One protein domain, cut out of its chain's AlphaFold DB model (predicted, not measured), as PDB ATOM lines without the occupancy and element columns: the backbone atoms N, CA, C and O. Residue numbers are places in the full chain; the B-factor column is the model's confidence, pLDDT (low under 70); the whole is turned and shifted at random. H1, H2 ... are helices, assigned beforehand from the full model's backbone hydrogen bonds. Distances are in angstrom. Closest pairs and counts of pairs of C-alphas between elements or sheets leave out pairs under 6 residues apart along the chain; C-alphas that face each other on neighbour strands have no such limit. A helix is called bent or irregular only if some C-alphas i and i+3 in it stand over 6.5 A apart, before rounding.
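AT A GLANCE: This is residues 37 to 151 of the 159 residues of an uncharacterized protein of Allonocardiopsis opalescens (UniProt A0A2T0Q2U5). Three long helices, H1, H2 and H4, lie side by side in a row, running alternately one way and the other, with H2 in the middle. The short helix H3 lies crosswise at the end where the chain passes from H2 to H4, and at the opposite end residues 138 to 151, of which 138 to 150 belong to H4, stick out from the body. The printed part has 115 residues with four named helices, in the order H1, H2, H3, H4, and no named strand; its class is all helix. It is loose, with a radius of gyration of the C-alphas of 18.8 A, and a rod in outline, spanning 64 by 28 by 17 A.

HOW THE PARTS SIT: Start with H1, residues 37 to 69, and go on to H2, residues 75 to 99: they form a helical hairpin and touch, closest at the C-alphas of Ala 47 and Val 93, 6.0 A apart. Their lines stand at a shallow tilt of 27 degrees, opposite ways. Look near residue 93 for a kink of 50 degrees in H2. Next comes H3, residues 104 to 111, close to H2 but not clearly touching it; their closest C-alphas, those of Leu 98 and Gly 104, are 5.8 A apart. H4, residues 115 to 150, touches H2, closest at the C-alphas of Ile 99 and Ala 119, 4.6 A apart, at a shallow tilt of 7 degrees, opposite ways. H4 touches H3 with residues 115 to 116 alone, about perpendicular at 87 degrees; the closest C-alphas, those of Gly 104 and Pro 115, are 5.2 A apart. H1 is apart from H3 and from H4. In H3 every O i to N i+4 pair is within hydrogen-bond range; in H1 27 of 29 are, in H2 15 of 21 and in H4 30 of 32.

IN THESE COORDINATES: Find C-alpha 37 at (19.844, -29.897, 31.343); from there H1 runs 46.3 A to C-alpha 69. H2 begins at C-alpha 75, at (10.716, -31.763, -9.488), and measures 32.3 A; it is irregular, with C-alphas 94 and 97 8.0 A apart. H3 measures 10.4 A. H4, the longest helix, runs 54.1 A from C-alpha 115 to C-alpha 150 at (-3.644, -20.712, -27.501); it is only just irregular, with C-alphas 116 and 119 6.6 A apart.

THE WHOLE: The C-alphas farthest apart are those of Ala 109 and Gly 151, at 64.5 A. The printed part has no cut, and its three links are tight. Residues 37 to 42, which belong to H1, and residues 68 to 73 also stand free. The mean pLDDT of the printed part is 84.2; look for values under 70 at residues 59, 66 and 71 to 75.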
ATOM      1  N   VAL A  37      18.882 -29.365  32.322       90.25
ATOM      2  CA  VAL A  37      19.844 -29.897  31.343       90.25
ATOM      3  C   VAL A  37      19.365 -31.216  30.735       90.25
ATOM      4  O   VAL A  37      19.582 -31.459  29.549       90.25
ATOM      5  N   VAL A  38      18.704 -32.071  31.522       90.38
ATOM      6  CA  VAL A  38      18.228 -33.376  31.041       90.38
ATOM      7  C   VAL A  38      17.095 -33.170  30.043       90.38
ATOM      8  O   VAL A  38      17.158 -33.719  28.943       90.38
ATOM      9  N   GLY A  39      16.114 -32.326  30.373       88.31
ATOM     10  CA  GLY A  39      15.044 -31.944  29.452       88.31
ATOM     11  C   GLY A  39      15.571 -31.269  28.185       88.31
ATOM     12  O   GLY A  39      15.121 -31.596  27.087       88.31
ATOM     13  N   LEU A  40      16.582 -30.399  28.304       89.19
ATOM     14  CA  LEU A  40      17.252 -29.778  27.157       89.19
ATOM     15  C   LEU A  40      17.892 -30.818  26.230       89.19
ATOM     16  O   LEU A  40      17.698 -30.758  25.014       89.19
ATOM     17  N   LEU A  41      18.668 -31.753  26.782       92.12
ATOM     18  CA  LEU A  41      19.336 -32.796  26.003       92.12
ATOM     19  C   LEU A  41      18.320 -33.742  25.366       92.12
ATOM     20  O   LEU A  41      18.439 -34.045  24.180       92.12
ATOM     21  N   LEU A  42      17.300 -34.156  26.117       91.50
ATOM     22  CA  LEU A  42      16.248 -35.038  25.624       91.50
ATOM     23  C   LEU A  42      15.447 -34.375  24.503       91.50
ATOM     24  O   LEU A  42      15.209 -35.005  23.474       91.50
ATOM     25  N   TRP A  43      15.095 -33.096  24.653       90.56
ATOM     26  CA  TRP A  43      14.442 -32.336  23.591       90.56
ATOM     27  C   TRP A  43      15.361 -32.165  22.378       90.56
ATOM     28  O   TRP A  43      14.913 -32.360  21.258       90.56
ATOM     29  N   THR A  44      16.647 -31.867  22.579       89.19
ATOM     30  CA  THR A  44      17.602 -31.632  21.481       89.19
ATOM     31  C   THR A  44      17.870 -32.906  20.680       89.19
ATOM     32  O   THR A  44      17.774 -32.902  19.453       89.19
ATOM     33  N   VAL A  45      18.173 -34.016  21.360       92.88
ATOM     34  CA  VAL A  45      18.400 -35.322  20.724       92.88
ATOM     35  C   VAL A  45      17.101 -35.848  20.125       92.88
ATOM     36  O   VAL A  45      17.096 -36.298  18.982       92.88
ATOM     37  N   GLY A  46      15.987 -35.739  20.852       89.12
ATOM     38  CA  GLY A  46      14.668 -36.122  20.356       89.12
ATOM     39  C   GLY A  46      14.271 -35.337  19.106       89.12
ATOM     40  O   GLY A  46      13.806 -35.933  18.141       89.12
ATOM     41  N   ALA A  47      14.522 -34.027  19.077       89.25
ATOM     42  CA  ALA A  47      14.291 -33.171  17.919       89.25
ATOM     43  C   ALA A  47      15.173 -33.560  16.729       89.25
ATOM     44  O   ALA A  47      14.660 -33.626  15.616       89.25
ATOM     45  N   ALA A  48      16.461 -33.842  16.946       88.94
ATOM     46  CA  ALA A  48      17.371 -34.281  15.887       88.94
ATOM     47  C   ALA A  48      16.947 -35.636  15.300       88.94
ATOM     48  O   ALA A  48      16.808 -35.768  14.087       88.94
ATOM     49  N   LEU A  49      16.638 -36.615  16.157       87.94
ATOM     50  CA  LEU A  49      16.135 -37.920  15.728       87.94
ATOM     51  C   LEU A  49      14.808 -37.789  14.985       87.94
ATOM     52  O   LEU A  49      14.646 -38.372  13.920       87.94
ATOM     53  N   LEU A  50      13.864 -37.007  15.513       84.62
ATOM     54  CA  LEU A  50      12.585 -36.764  14.854       84.62
ATOM     55  C   LEU A  50      12.793 -36.054  13.510       84.62
ATOM     56  O   LEU A  50      12.146 -36.410  12.535       84.62
ATOM     57  N   HIS A  51      13.713 -35.094  13.424       77.38
ATOM     58  CA  HIS A  51      14.059 -34.414  12.179       77.38
ATOM     59  C   HIS A  51      14.579 -35.410  11.139       77.38
ATOM     60  O   HIS A  51      13.989 -35.523  10.064       77.38
ATOM     61  N   ASP A  52      15.607 -36.185  11.477       84.00
ATOM     62  CA  ASP A  52      16.251 -37.122  10.552       84.00
ATOM     63  C   ASP A  52      15.314 -38.272  10.159       84.00
ATOM     64  O   ASP A  52      15.212 -38.636   8.984       84.00
ATOM     65  N   LEU A  53      14.565 -38.808  11.129       80.31
ATOM     66  CA  LEU A  53      13.663 -39.938  10.925       80.31
ATOM     67  C   LEU A  53      12.304 -39.552  10.363       80.31
ATOM     68  O   LEU A  53      11.638 -40.438   9.852       80.31
ATOM     69  N   VAL A  54      11.849 -38.301  10.452       74.06
ATOM     70  CA  VAL A  54      10.558 -37.890   9.870       74.06
ATOM     71  C   VAL A  54      10.764 -37.219   8.533       74.06
ATOM     72  O   VAL A  54      10.052 -37.550   7.589       74.06
ATOM     73  N   LEU A  55      11.737 -36.318   8.390       72.12
ATOM     74  CA  LEU A  55      11.888 -35.591   7.133       72.12
ATOM     75  C   LEU A  55      12.272 -36.507   5.992       72.12
ATOM     76  O   LEU A  55      11.676 -36.398   4.924       72.12
ATOM     77  N   VAL A  56      13.203 -37.435   6.204       75.81
ATOM     78  CA  VAL A  56      13.607 -38.377   5.156       75.81
ATOM     79  C   VAL A  56      12.409 -39.192   4.642       75.81
ATOM     80  O   VAL A  56      12.123 -39.114   3.442       75.81
ATOM     81  N   PRO A  57      11.634 -39.915   5.474       72.75
ATOM     82  CA  PRO A  57      10.480 -40.645   4.971       72.75
ATOM     83  C   PRO A  57       9.381 -39.725   4.456       72.75
ATOM     84  O   PRO A  57       8.805 -40.048   3.421       72.75
ATOM     85  N   LEU A  58       9.129 -38.567   5.071       71.12
ATOM     86  CA  LEU A  58       8.121 -37.618   4.590       71.12
ATOM     87  C   LEU A  58       8.481 -37.081   3.196       71.12
ATOM     88  O   LEU A  58       7.618 -37.015   2.320       71.12
ATOM     89  N   TYR A  59       9.764 -36.794   2.943       68.38
ATOM     90  CA  TYR A  59      10.275 -36.432   1.622       68.38
ATOM     91  C   TYR A  59      10.078 -37.559   0.610       68.38
ATOM     92  O   TYR A  59       9.659 -37.286  -0.517       68.38
ATOM     93  N   THR A  60      10.353 -38.808   0.991       76.44
ATOM     94  CA  THR A  60      10.169 -39.953   0.085       76.44
ATOM     95  C   THR A  60       8.696 -40.288  -0.158       76.44
ATOM     96  O   THR A  60       8.335 -40.658  -1.271       76.44
ATOM     97  N   ALA A  61       7.830 -40.138   0.844       72.69
ATOM     98  CA  ALA A  61       6.395 -40.374   0.740       72.69
ATOM     99  C   ALA A  61       5.731 -39.297  -0.122       72.69
ATOM    100  O   ALA A  61       4.963 -39.630  -1.020       72.69
ATOM    101  N   ALA A  62       6.089 -38.025   0.082       70.25
ATOM    102  CA  ALA A  62       5.654 -36.927  -0.776       70.25
ATOM    103  C   ALA A  62       6.104 -37.139  -2.229       70.25
ATOM    104  O   ALA A  62       5.304 -36.985  -3.150       70.25
ATOM    105  N   ASP A  63       7.361 -37.543  -2.437       73.56
ATOM    106  CA  ASP A  63       7.886 -37.841  -3.770       73.56
ATOM    107  C   ASP A  63       7.127 -39.006  -4.436       73.56
ATOM    108  O   ASP A  63       6.691 -38.898  -5.584       73.56
ATOM    109  N   ARG A  64       6.867 -40.092  -3.696       73.50
ATOM    110  CA  ARG A  64       6.072 -41.231  -4.186       73.50
ATOM    111  C   ARG A  64       4.621 -40.860  -4.484       73.50
ATOM    112  O   ARG A  64       4.118 -41.260  -5.527       73.50
ATOM    113  N   ALA A  65       3.960 -40.093  -3.620       70.19
ATOM    114  CA  ALA A  65       2.575 -39.671  -3.818       70.19
ATOM    115  C   ALA A  65       2.428 -38.788  -5.067       70.19
ATOM    116  O   ALA A  65       1.518 -38.992  -5.868       70.19
ATOM    117  N   VAL A  66       3.358 -37.851  -5.284       68.81
ATOM    118  CA  VAL A  66       3.354 -37.002  -6.485       68.81
ATOM    119  C   VAL A  66       3.580 -37.833  -7.749       68.81
ATOM    120  O   VAL A  66       2.830 -37.667  -8.713       68.81
ATOM    121  N   ARG A  67       4.550 -38.758  -7.742       72.12
ATOM    122  CA  ARG A  67       4.813 -39.659  -8.882       72.12
ATOM    123  C   ARG A  67       3.659 -40.622  -9.159       72.12
ATOM    124  O   ARG A  67       3.389 -40.905 -10.320       72.12
ATOM    125  N   ALA A  68       2.975 -41.105  -8.123       74.00
ATOM    126  CA  ALA A  68       1.806 -41.971  -8.266       74.00
ATOM    127  C   ALA A  68       0.618 -41.236  -8.906       74.00
ATOM    128  O   ALA A  68      -0.134 -41.834  -9.670       74.00
ATOM    129  N   LEU A  69       0.461 -39.938  -8.624       73.75
ATOM    130  CA  LEU A  69      -0.596 -39.113  -9.213       73.75
ATOM    131  C   LEU A  69      -0.305 -38.712 -10.664       73.75
ATOM    132  O   LEU A  69      -1.245 -38.535 -11.434       73.75
ATOM    133  N   ASP A  70       0.963 -38.509 -11.032       70.50
ATOM    134  CA  ASP A  70       1.379 -38.297 -12.423       70.50
ATOM    135  C   ASP A  70       2.898 -38.537 -12.580       70.50
ATOM    136  O   ASP A  70       3.698 -37.709 -12.128       70.50
ATOM    137  N   PRO A  71       3.322 -39.621 -13.259       68.50
ATOM    138  CA  PRO A  71       4.734 -39.938 -13.475       68.50
ATOM    139  C   PRO A  71       5.504 -38.883 -14.278       68.50
ATOM    140  O   PRO A  71       6.734 -38.899 -14.280       68.50
ATOM    141  N   ARG A  72       4.805 -37.980 -14.981       69.44
ATOM    142  CA  ARG A  72       5.408 -36.936 -15.824       69.44
ATOM    143  C   ARG A  72       5.597 -35.603 -15.093       69.44
ATOM    144  O   ARG A  72       6.032 -34.635 -15.715       69.44
ATOM    145  N   ARG A  73       5.246 -35.514 -13.804       68.56
ATOM    146  CA  ARG A  73       5.379 -34.272 -13.029       68.56
ATOM    147  C   ARG A  73       6.830 -33.967 -12.661       68.56
ATOM    148  O   ARG A  73       7.544 -34.799 -12.115       68.56
ATOM    149  N   ASP A  74       7.214 -32.718 -12.909       68.06
ATOM    150  CA  ASP A  74       8.542 -32.174 -12.627       68.06
ATOM    151  C   ASP A  74       8.869 -32.070 -11.131       68.06
ATOM    152  O   ASP A  74       7.993 -31.869 -10.286       68.06
ATOM    153  N   ALA A  75      10.172 -32.028 -10.825       67.31
ATOM    154  CA  ALA A  75      10.716 -31.763  -9.488       67.31
ATOM    155  C   ALA A  75      10.160 -30.483  -8.824       67.31
ATOM    156  O   ALA A  75      10.063 -30.393  -7.601       67.31
ATOM    157  N   SER A  76       9.730 -29.504  -9.624       71.56
ATOM    158  CA  SER A  76       9.121 -28.263  -9.132       71.56
ATOM    159  C   SER A  76       7.760 -28.469  -8.451       71.56
ATOM    160  O   SER A  76       7.421 -27.717  -7.538       71.56
ATOM    161  N   TRP A  77       7.001 -29.503  -8.831       74.69
ATOM    162  CA  TRP A  77       5.714 -29.845  -8.209       74.69
ATOM    163  C   TRP A  77       5.904 -30.415  -6.808       74.69
ATOM    164  O   TRP A  77       5.113 -30.148  -5.907       74.69
ATOM    165  N   ILE A  78       6.994 -31.152  -6.612       75.56
ATOM    166  CA  ILE A  78       7.327 -31.770  -5.333       75.56
ATOM    167  C   ILE A  78       7.597 -30.691  -4.272       75.56
ATOM    168  O   ILE A  78       7.196 -30.855  -3.120       75.56
ATOM    169  N   ASN A  79       8.162 -29.539  -4.651       82.00
ATOM    170  CA  ASN A  79       8.382 -28.418  -3.728       82.00
ATOM    171  C   ASN A  79       7.085 -27.862  -3.120       82.00
ATOM    172  O   ASN A  79       7.095 -27.425  -1.971       82.00
ATOM    173  N   HIS A  80       5.960 -27.954  -3.834       80.94
ATOM    174  CA  HIS A  80       4.653 -27.539  -3.322       80.94
ATOM    175  C   HIS A  80       4.110 -28.459  -2.216       80.94
ATOM    176  O   HIS A  80       3.219 -28.058  -1.474       80.94
ATOM    177  N   VAL A  81       4.664 -29.658  -2.047       79.75
ATOM    178  CA  VAL A  81       4.358 -30.541  -0.908       79.75
ATOM    179  C   VAL A  81       5.469 -30.458   0.136       79.75
ATOM    180  O   VAL A  81       5.200 -30.348   1.329       79.75
ATOM    181  N   ARG A  82       6.728 -30.442  -0.316       81.38
ATOM    182  CA  ARG A  82       7.917 -30.422   0.543       81.38
ATOM    183  C   ARG A  82       7.997 -29.197   1.435       81.38
ATOM    184  O   ARG A  82       8.327 -29.346   2.605       81.38
ATOM    185  N   VAL A  83       7.735 -28.008   0.894       85.25
ATOM    186  CA  VAL A  83       7.878 -26.765   1.659       85.25
ATOM    187  C   VAL A  83       6.838 -26.689   2.784       85.25
ATOM    188  O   VAL A  83       7.263 -26.549   3.930       85.25
ATOM    189  N   PRO A  84       5.521 -26.865   2.535       87.19
ATOM    190  CA  PRO A  84       4.533 -26.928   3.614       87.19
ATOM    191  C   PRO A  84       4.847 -28.010   4.648       87.19
ATOM    192  O   PRO A  84       4.837 -27.733   5.842       87.19
ATOM    193  N   ALA A  85       5.200 -29.217   4.192       84.88
ATOM    194  CA  ALA A  85       5.524 -30.335   5.070       84.88
ATOM    195  C   ALA A  85       6.722 -30.035   5.984       84.88
ATOM    196  O   ALA A  85       6.650 -30.261   7.191       84.88
ATOM    197  N   PHE A  86       7.801 -29.481   5.423       86.19
ATOM    198  CA  PHE A  86       8.993 -29.095   6.174       86.19
ATOM    199  C   PHE A  86       8.672 -28.031   7.226       86.19
ATOM    200  O   PHE A  86       9.011 -28.203   8.394       86.19
ATOM    201  N   VAL A  87       7.978 -26.957   6.832       90.38
ATOM    202  CA  VAL A  87       7.623 -25.865   7.750       90.38
ATOM    203  C   VAL A  87       6.730 -26.376   8.884       90.38
ATOM    204  O   VAL A  87       6.999 -26.082  10.048       90.38
ATOM    205  N   SER A  88       5.719 -27.192   8.575       90.31
ATOM    206  CA  SER A  88       4.838 -27.799   9.577       90.31
ATOM    207  C   SER A  88       5.572 -28.731  10.538       90.31
ATOM    208  O   SER A  88       5.296 -28.695  11.739       90.31
ATOM    209  N   ALA A  89       6.512 -29.536  10.037       87.56
ATOM    210  CA  ALA A  89       7.318 -30.439  10.853       87.56
ATOM    211  C   ALA A  89       8.266 -29.671  11.783       87.56
ATOM    212  O   ALA A  89       8.324 -29.963  12.973       87.56
ATOM    213  N   VAL A  90       8.958 -28.645  11.275       90.25
ATOM    214  CA  VAL A  90       9.821 -27.782  12.099       90.25
ATOM    215  C   VAL A  90       9.002 -27.083  13.181       90.25
ATOM    216  O   VAL A  90       9.401 -27.081  14.344       90.25
ATOM    217  N   LEU A  91       7.831 -26.544  12.829       92.06
ATOM    218  CA  LEU A  91       6.944 -25.909  13.800       92.06
ATOM    219  C   LEU A  91       6.493 -26.911  14.872       92.06
ATOM    220  O   LEU A  91       6.509 -26.583  16.056       92.06
ATOM    221  N   PHE A  92       6.156 -28.141  14.478       90.75
ATOM    222  CA  PHE A  92       5.821 -29.197  15.428       90.75
ATOM    223  C   PHE A  92       6.984 -29.491  16.378       90.75
ATOM    224  O   PHE A  92       6.778 -29.485  17.581       90.75
ATOM    225  N   VAL A  93       8.201 -29.701  15.868       90.94
ATOM    226  CA  VAL A  93       9.392 -30.004  16.685       90.94
ATOM    227  C   VAL A  93       9.643 -28.899  17.715       90.94
ATOM    228  O   VAL A  93       9.778 -29.186  18.906       90.94
ATOM    229  N   VAL A  94       9.643 -27.640  17.263       91.00
ATOM    230  CA  VAL A  94       9.891 -26.459  18.106       91.00
ATOM    231  C   VAL A  94       8.862 -26.341  19.226       91.00
ATOM    232  O   VAL A  94       9.226 -26.115  20.377       91.00
ATOM    233  N   TRP A  95       7.584 -26.531  18.905       90.25
ATOM    234  CA  TRP A  95       6.485 -26.370  19.857       90.25
ATOM    235  C   TRP A  95       6.007 -27.695  20.464       90.25
ATOM    236  O   TRP A  95       4.998 -27.711  21.167       90.25
ATOM    237  N   SER A  96       6.725 -28.796  20.232       90.25
ATOM    238  CA  SER A  96       6.294 -30.148  20.605       90.25
ATOM    239  C   SER A  96       5.977 -30.303  22.089       90.25
ATOM    240  O   SER A  96       4.947 -30.913  22.372       90.25
ATOM    241  N   PRO A  97       6.721 -29.711  23.051       88.69
ATOM    242  CA  PRO A  97       6.365 -29.854  24.459       88.69
ATOM    243  C   PRO A  97       4.999 -29.242  24.789       88.69
ATOM    244  O   PRO A  97       4.285 -29.759  25.638       88.69
ATOM    245  N   LEU A  98       4.601 -28.175  24.091       91.25
ATOM    246  CA  LEU A  98       3.307 -27.518  24.287       91.25
ATOM    247  C   LEU A  98       2.198 -28.193  23.481       91.25
ATOM    248  O   LEU A  98       1.112 -28.411  24.004       91.25
ATOM    249  N   ILE A  99       2.479 -28.577  22.233       90.25
ATOM    250  CA  ILE A  99       1.531 -29.299  21.373       90.25
ATOM    251  C   ILE A  99       1.164 -30.661  21.982       90.25
ATOM    252  O   ILE A  99       0.007 -31.061  21.912       90.25
ATOM    253  N   LEU A 100       2.131 -31.354  22.589       88.94
ATOM    254  CA  LEU A 100       1.937 -32.647  23.252       88.94
ATOM    255  C   LEU A 100       1.524 -32.518  24.728       88.94
ATOM    256  O   LEU A 100       1.353 -33.531  25.398       88.94
ATOM    257  N   GLY A 101       1.387 -31.295  25.253       86.69
ATOM    258  CA  GLY A 101       0.982 -31.048  26.641       86.69
ATOM    259  C   GLY A 101       2.031 -31.387  27.709       86.69
ATOM    260  O   GLY A 101       1.725 -31.318  28.893       86.69
ATOM    261  N   LEU A 102       3.271 -31.697  27.324       86.62
ATOM    262  CA  LEU A 102       4.373 -32.068  28.224       86.62
ATOM    263  C   LEU A 102       4.817 -30.925  29.153       86.62
ATOM    264  O   LEU A 102       5.382 -31.184  30.210       86.62
ATOM    265  N   SER A 103       4.597 -29.665  28.765       84.25
ATOM    266  CA  SER A 103       5.019 -28.482  29.536       84.25
ATOM    267  C   SER A 103       3.895 -27.475  29.808       84.25
ATOM    268  O   SER A 103       4.162 -26.321  30.157       84.25
ATOM    269  N   GLY A 104       2.635 -27.901  29.663       84.44
ATOM    270  CA  GLY A 104       1.467 -27.020  29.744       84.44
ATOM    271  C   GLY A 104       1.332 -26.288  31.081       84.44
ATOM    272  O   GLY A 104       1.142 -25.073  31.091       84.44
ATOM    273  N   GLU A 105       1.501 -26.988  32.203       85.19
ATOM    274  CA  GLU A 105       1.361 -26.403  33.547       85.19
ATOM    275  C   GLU A 105       2.409 -25.319  33.823       85.19
ATOM    276  O   GLU A 105       2.078 -24.219  34.267       85.19
ATOM    277  N   VAL A 106       3.674 -25.590  33.488       85.69
ATOM    278  CA  VAL A 106       4.777 -24.630  33.657       85.69
ATOM    279  C   VAL A 106       4.572 -23.404  32.767       85.69
ATOM    280  O   VAL A 106       4.863 -22.278  33.177       85.69
ATOM    281  N   TYR A 107       4.066 -23.603  31.548       86.88
ATOM    282  CA  TYR A 107       3.771 -22.515  30.623       86.88
ATOM    283  C   TYR A 107       2.613 -21.638  31.112       86.88
ATOM    284  O   TYR A 107       2.754 -20.412  31.140       86.88
ATOM    285  N   ALA A 108       1.511 -22.250  31.552       89.94
ATOM    286  CA  ALA A 108       0.367 -21.539  32.115       89.94
ATOM    287  C   ALA A 108       0.767 -20.755  33.375       89.94
ATOM    288  O   ALA A 108       0.435 -19.579  33.494       89.94
ATOM    289  N   ALA A 109       1.570 -21.354  34.259       89.88
ATOM    290  CA  ALA A 109       2.056 -20.696  35.471       89.88
ATOM    291  C   ALA A 109       2.946 -19.473  35.184       89.88
ATOM    292  O   ALA A 109       2.891 -18.486  35.915       89.88
ATOM    293  N   LYS A 110       3.767 -19.515  34.124       89.62
ATOM    294  CA  LYS A 110       4.688 -18.418  33.774       89.62
ATOM    295  C   LYS A 110       4.060 -17.323  32.915       89.62
ATOM    296  O   LYS A 110       4.518 -16.187  32.969       89.62
ATOM    297  N   THR A 111       3.078 -17.664  32.082       88.62
ATOM    298  CA  THR A 111       2.533 -16.745  31.064       88.62
ATOM    299  C   THR A 111       1.077 -16.356  31.301       88.62
ATOM    300  O   THR A 111       0.621 -15.375  30.723       88.62
ATOM    301  N   GLY A 112       0.336 -17.117  32.113       89.88
ATOM    302  CA  GLY A 112      -1.112 -16.969  32.282       89.88
ATOM    303  C   GLY A 112      -1.932 -17.374  31.050       89.88
ATOM    304  O   GLY A 112      -3.138 -17.142  31.024       89.88
ATOM    305  N   LEU A 113      -1.302 -17.945  30.017       88.56
ATOM    306  CA  LEU A 113      -1.952 -18.318  28.762       88.56
ATOM    307  C   LEU A 113      -2.291 -19.810  28.723       88.56
ATOM    308  O   LEU A 113      -1.540 -20.639  29.231       88.56
ATOM    309  N   ASP A 114      -3.387 -20.140  28.038       87.62
ATOM    310  CA  ASP A 114      -3.836 -21.519  27.843       87.62
ATOM    311  C   ASP A 114      -2.917 -22.289  26.862       87.62
ATOM    312  O   ASP A 114      -2.850 -21.941  25.672       87.62
ATOM    313  N   PRO A 115      -2.210 -23.342  27.320       88.00
ATOM    314  CA  PRO A 115      -1.364 -24.175  26.470       88.00
ATOM    315  C   PRO A 115      -2.167 -25.065  25.504       88.00
ATOM    316  O   PRO A 115      -1.629 -25.464  24.466       88.00
ATOM    317  N   ALA A 116      -3.450 -25.342  25.768       88.25
ATOM    318  CA  ALA A 116      -4.268 -26.211  24.915       88.25
ATOM    319  C   ALA A 116      -4.492 -25.625  23.509       88.25
ATOM    320  O   ALA A 116      -4.787 -26.351  22.560       88.25
ATOM    321  N   ALA A 117      -4.281 -24.316  23.338       90.12
ATOM    322  CA  ALA A 117      -4.415 -23.641  22.054       90.12
ATOM    323  C   ALA A 117      -3.298 -23.979  21.042       90.12
ATOM    324  O   ALA A 117      -3.466 -23.711  19.850       90.12
ATOM    325  N   PHE A 118      -2.159 -24.545  21.463       91.06
ATOM    326  CA  PHE A 118      -1.015 -24.770  20.567       91.06
ATOM    327  C   PHE A 118      -1.272 -25.857  19.517       91.06
ATOM    328  O   PHE A 118      -0.988 -25.635  18.339       91.06
ATOM    329  N   ALA A 119      -1.857 -26.990  19.906       91.50
ATOM    330  CA  ALA A 119      -2.187 -28.077  18.983       91.50
ATOM    331  C   ALA A 119      -3.169 -27.658  17.862       91.50
ATOM    332  O   ALA A 119      -2.826 -27.827  16.685       91.50
ATOM    333  N   PRO A 120      -4.345 -27.055  18.152       92.94
ATOM    334  CA  PRO A 120      -5.266 -26.632  17.100       92.94
ATOM    335  C   PRO A 120      -4.680 -25.512  16.231       92.94
ATOM    336  O   PRO A 120      -4.866 -25.530  15.015       92.94
ATOM    337  N   ARG A 121      -3.915 -24.569  16.800       94.38
ATOM    338  CA  ARG A 121      -3.239 -23.522  16.009       94.38
ATOM    339  C   ARG A 121      -2.203 -24.107  15.055       94.38
ATOM    340  O   ARG A 121      -2.153 -23.698  13.898       94.38
ATOM    341  N   TRP A 122      -1.415 -25.079  15.507       95.25
ATOM    342  CA  TRP A 122      -0.457 -25.776  14.652       95.25
ATOM    343  C   TRP A 122      -1.149 -26.505  13.488       95.25
ATOM    344  O   TRP A 122      -0.699 -26.392  12.342       95.25
ATOM    345  N   LEU A 123      -2.275 -27.182  13.748       92.75
ATOM    346  CA  LEU A 123      -3.078 -27.829  12.704       92.75
ATOM    347  C   LEU A 123      -3.642 -26.817  11.702       92.75
ATOM    348  O   LEU A 123      -3.545 -27.043  10.497       92.75
ATOM    349  N   LEU A 124      -4.180 -25.689  12.175       94.75
ATOM    350  CA  LEU A 124      -4.708 -24.625  11.314       94.75
ATOM    351  C   LEU A 124      -3.622 -24.013  10.422       94.75
ATOM    352  O   LEU A 124      -3.840 -23.853   9.223       94.75
ATOM    353  N   ILE A 125      -2.445 -23.716  10.981       94.25
ATOM    354  CA  ILE A 125      -1.299 -23.203  10.214       94.25
ATOM    355  C   ILE A 125      -0.872 -24.228   9.162       94.25
ATOM    356  O   ILE A 125      -0.680 -23.879   7.999       94.25
ATOM    357  N   THR A 126      -0.773 -25.501   9.547       90.31
ATOM    358  CA  THR A 126      -0.427 -26.591   8.628       90.31
ATOM    359  C   THR A 126      -1.439 -26.697   7.491       90.31
ATOM    360  O   THR A 126      -1.056 -26.669   6.321       90.31
ATOM    361  N   ALA A 127      -2.734 -26.729   7.804       87.69
ATOM    362  CA  ALA A 127      -3.797 -26.762   6.805       87.69
ATOM    363  C   ALA A 127      -3.731 -25.552   5.859       87.69
ATOM    364  O   ALA A 127      -3.821 -25.721   4.643       87.69
ATOM    365  N   ALA A 128      -3.498 -24.349   6.393       93.56
ATOM    366  CA  ALA A 128      -3.359 -23.132   5.599       93.56
ATOM    367  C   ALA A 128      -2.152 -23.186   4.646       93.56
ATOM    368  O   ALA A 128      -2.285 -22.823   3.476       93.56
ATOM    369  N   LEU A 129      -0.998 -23.686   5.102       90.94
ATOM    370  CA  LEU A 129       0.198 -23.850   4.267       90.94
ATOM    371  C   LEU A 129      -0.055 -24.812   3.098       90.94
ATOM    372  O   LEU A 129       0.289 -24.504   1.952       90.94
ATOM    373  N   PHE A 130      -0.683 -25.959   3.369       87.81
ATOM    374  CA  PHE A 130      -1.029 -26.929   2.327       87.81
ATOM    375  C   PHE A 130      -2.083 -26.381   1.359       87.81
ATOM    376  O   PHE A 130      -1.914 -26.515   0.146       87.81
ATOM    377  N   ALA A 131      -3.122 -25.713   1.864       84.69
ATOM    378  CA  ALA A 131      -4.165 -25.105   1.041       84.69
ATOM    379  C   ALA A 131      -3.599 -24.017   0.116       84.69
ATOM    380  O   ALA A 131      -3.856 -24.034  -1.089       84.69
ATOM    381  N   ALA A 132      -2.769 -23.117   0.649       90.69
ATOM    382  CA  ALA A 132      -2.113 -22.076  -0.135       90.69
ATOM    383  C   ALA A 132      -1.202 -22.676  -1.215       90.69
ATOM    384  O   ALA A 132      -1.246 -22.262  -2.376       90.69
ATOM    385  N   SER A 133      -0.417 -23.695  -0.865       86.00
ATOM    386  CA  SER A 133       0.472 -24.347  -1.825       86.00
ATOM    387  C   SER A 133      -0.292 -25.069  -2.942       86.00
ATOM    388  O   SER A 133       0.062 -24.941  -4.118       86.00
ATOM    389  N   ALA A 134      -1.385 -25.760  -2.601       81.56
ATOM    390  CA  ALA A 134      -2.273 -26.397  -3.568       81.56
ATOM    391  C   ALA A 134      -2.944 -25.371  -4.496       81.56
ATOM    392  O   ALA A 134      -3.006 -25.593  -5.707       81.56
ATOM    393  N   ALA A 135      -3.383 -24.226  -3.963       85.75
ATOM    394  CA  ALA A 135      -3.971 -23.146  -4.753       85.75
ATOM    395  C   ALA A 135      -2.971 -22.562  -5.766       85.75
ATOM    396  O   ALA A 135      -3.300 -22.407  -6.945       85.75
ATOM    397  N   VAL A 136      -1.726 -22.310  -5.343       88.06
ATOM    398  CA  VAL A 136      -0.652 -21.850  -6.244       88.06
ATOM    399  C   VAL A 136      -0.393 -22.876  -7.345       88.06
ATOM    400  O   VAL A 136      -0.275 -22.518  -8.521       88.06
ATOM    401  N   LEU A 137      -0.336 -24.159  -6.992       83.69
ATOM    402  CA  LEU A 137      -0.121 -25.238  -7.950       83.69
ATOM    403  C   LEU A 137      -1.262 -25.334  -8.973       83.69
ATOM    404  O   LEU A 137      -1.010 -25.411 -10.180       83.69
ATOM    405  N   ALA A 138      -2.510 -25.268  -8.502       82.81
ATOM    406  CA  ALA A 138      -3.697 -25.269  -9.344       82.81
ATOM    407  C   ALA A 138      -3.672 -24.087 -10.322       82.81
ATOM    408  O   ALA A 138      -3.761 -24.300 -11.535       82.81
ATOM    409  N   ALA A 139      -3.427 -22.869  -9.833       86.62
ATOM    410  CA  ALA A 139      -3.327 -21.672 -10.666       86.62
ATOM    411  C   ALA A 139      -2.248 -21.807 -11.755       86.62
ATOM    412  O   ALA A 139      -2.517 -21.562 -12.933       86.62
ATOM    413  N   ARG A 140      -1.041 -22.275 -11.400       86.38
ATOM    414  CA  ARG A 140       0.046 -22.495 -12.373       86.38
ATOM    415  C   ARG A 140      -0.332 -23.523 -13.436       86.38
ATOM    416  O   ARG A 140      -0.049 -23.313 -14.616       86.38
ATOM    417  N   SER A 141      -0.990 -24.607 -13.032       83.00
ATOM    418  CA  SER A 141      -1.413 -25.666 -13.950       83.00
ATOM    419  C   SER A 141      -2.486 -25.191 -14.936       83.00
ATOM    420  O   SER A 141      -2.395 -25.485 -16.129       83.00
ATOM    421  N   LEU A 142      -3.449 -24.388 -14.474       86.50
ATOM    422  CA  LEU A 142      -4.486 -23.793 -15.314       86.50
ATOM    423  C   LEU A 142      -3.882 -22.805 -16.318       86.50
ATOM    424  O   LEU A 142      -4.161 -22.893 -17.513       86.50
ATOM    425  N   ILE A 143      -2.979 -21.927 -15.872       87.88
ATOM    426  CA  ILE A 143      -2.294 -20.962 -16.747       87.88
ATOM    427  C   ILE A 143      -1.488 -21.680 -17.840       87.88
ATOM    428  O   ILE A 143      -1.551 -21.289 -19.008       87.88
ATOM    429  N   ALA A 144      -0.757 -22.744 -17.493       85.75
ATOM    430  CA  ALA A 144       0.010 -23.527 -18.461       85.75
ATOM    431  C   ALA A 144      -0.895 -24.184 -19.520       85.75
ATOM    432  O   ALA A 144      -0.606 -24.098 -20.716       85.75
ATOM    433  N   ARG A 145      -2.029 -24.764 -19.098       84.50
ATOM    434  CA  ARG A 145      -3.031 -25.353 -20.006       84.50
ATOM    435  C   ARG A 145      -3.618 -24.315 -20.960       84.50
ATOM    436  O   ARG A 145      -3.686 -24.563 -22.162       84.50
ATOM    437  N   HIS A 146      -3.980 -23.134 -20.456       84.12
ATOM    438  CA  HIS A 146      -4.510 -22.054 -21.293       84.12
ATOM    439  C   HIS A 146      -3.497 -21.558 -22.333       84.12
ATOM    440  O   HIS A 146      -3.881 -21.268 -23.466       84.12
ATOM    441  N   ARG A 147      -2.205 -21.484 -21.986       84.81
ATOM    442  CA  ARG A 147      -1.148 -21.109 -22.943       84.81
ATOM    443  C   ARG A 147      -0.954 -22.164 -24.031       84.81
ATOM    444  O   ARG A 147      -0.870 -21.801 -25.200       84.81
ATOM    445  N   ALA A 148      -0.946 -23.447 -23.670       84.62
ATOM    446  CA  ALA A 148      -0.832 -24.540 -24.638       84.62
ATOM    447  C   ALA A 148      -2.015 -24.577 -25.622       84.62
ATOM    448  O   ALA A 148      -1.815 -24.805 -26.813       84.62
ATOM    449  N   ALA A 149      -3.232 -24.288 -25.147       81.94
ATOM    450  CA  ALA A 149      -4.421 -24.207 -25.995       81.94
ATOM    451  C   ALA A 149      -4.372 -23.033 -26.994       81.94
ATOM    452  O   ALA A 149      -4.824 -23.182 -28.125       81.94
ATOM    453  N   ARG A 150      -3.795 -21.883 -26.611       80.00
ATOM    454  CA  ARG A 150      -3.644 -20.712 -27.501       80.00
ATOM    455  C   ARG A 150      -2.477 -20.821 -28.486       80.00
ATOM    456  O   ARG A 150      -2.498 -20.154 -29.510       80.00
ATOM    457  N   GLY A 151      -1.456 -21.619 -28.175       72.69
ATOM    458  CA  GLY A 151      -0.248 -21.759 -28.996       72.69
ATOM    459  C   GLY A 151      -0.350 -22.757 -30.153       72.69
ATOM    460  O   GLY A 151       0.637 -22.938 -30.861       72.69
TER     461      GLY A 151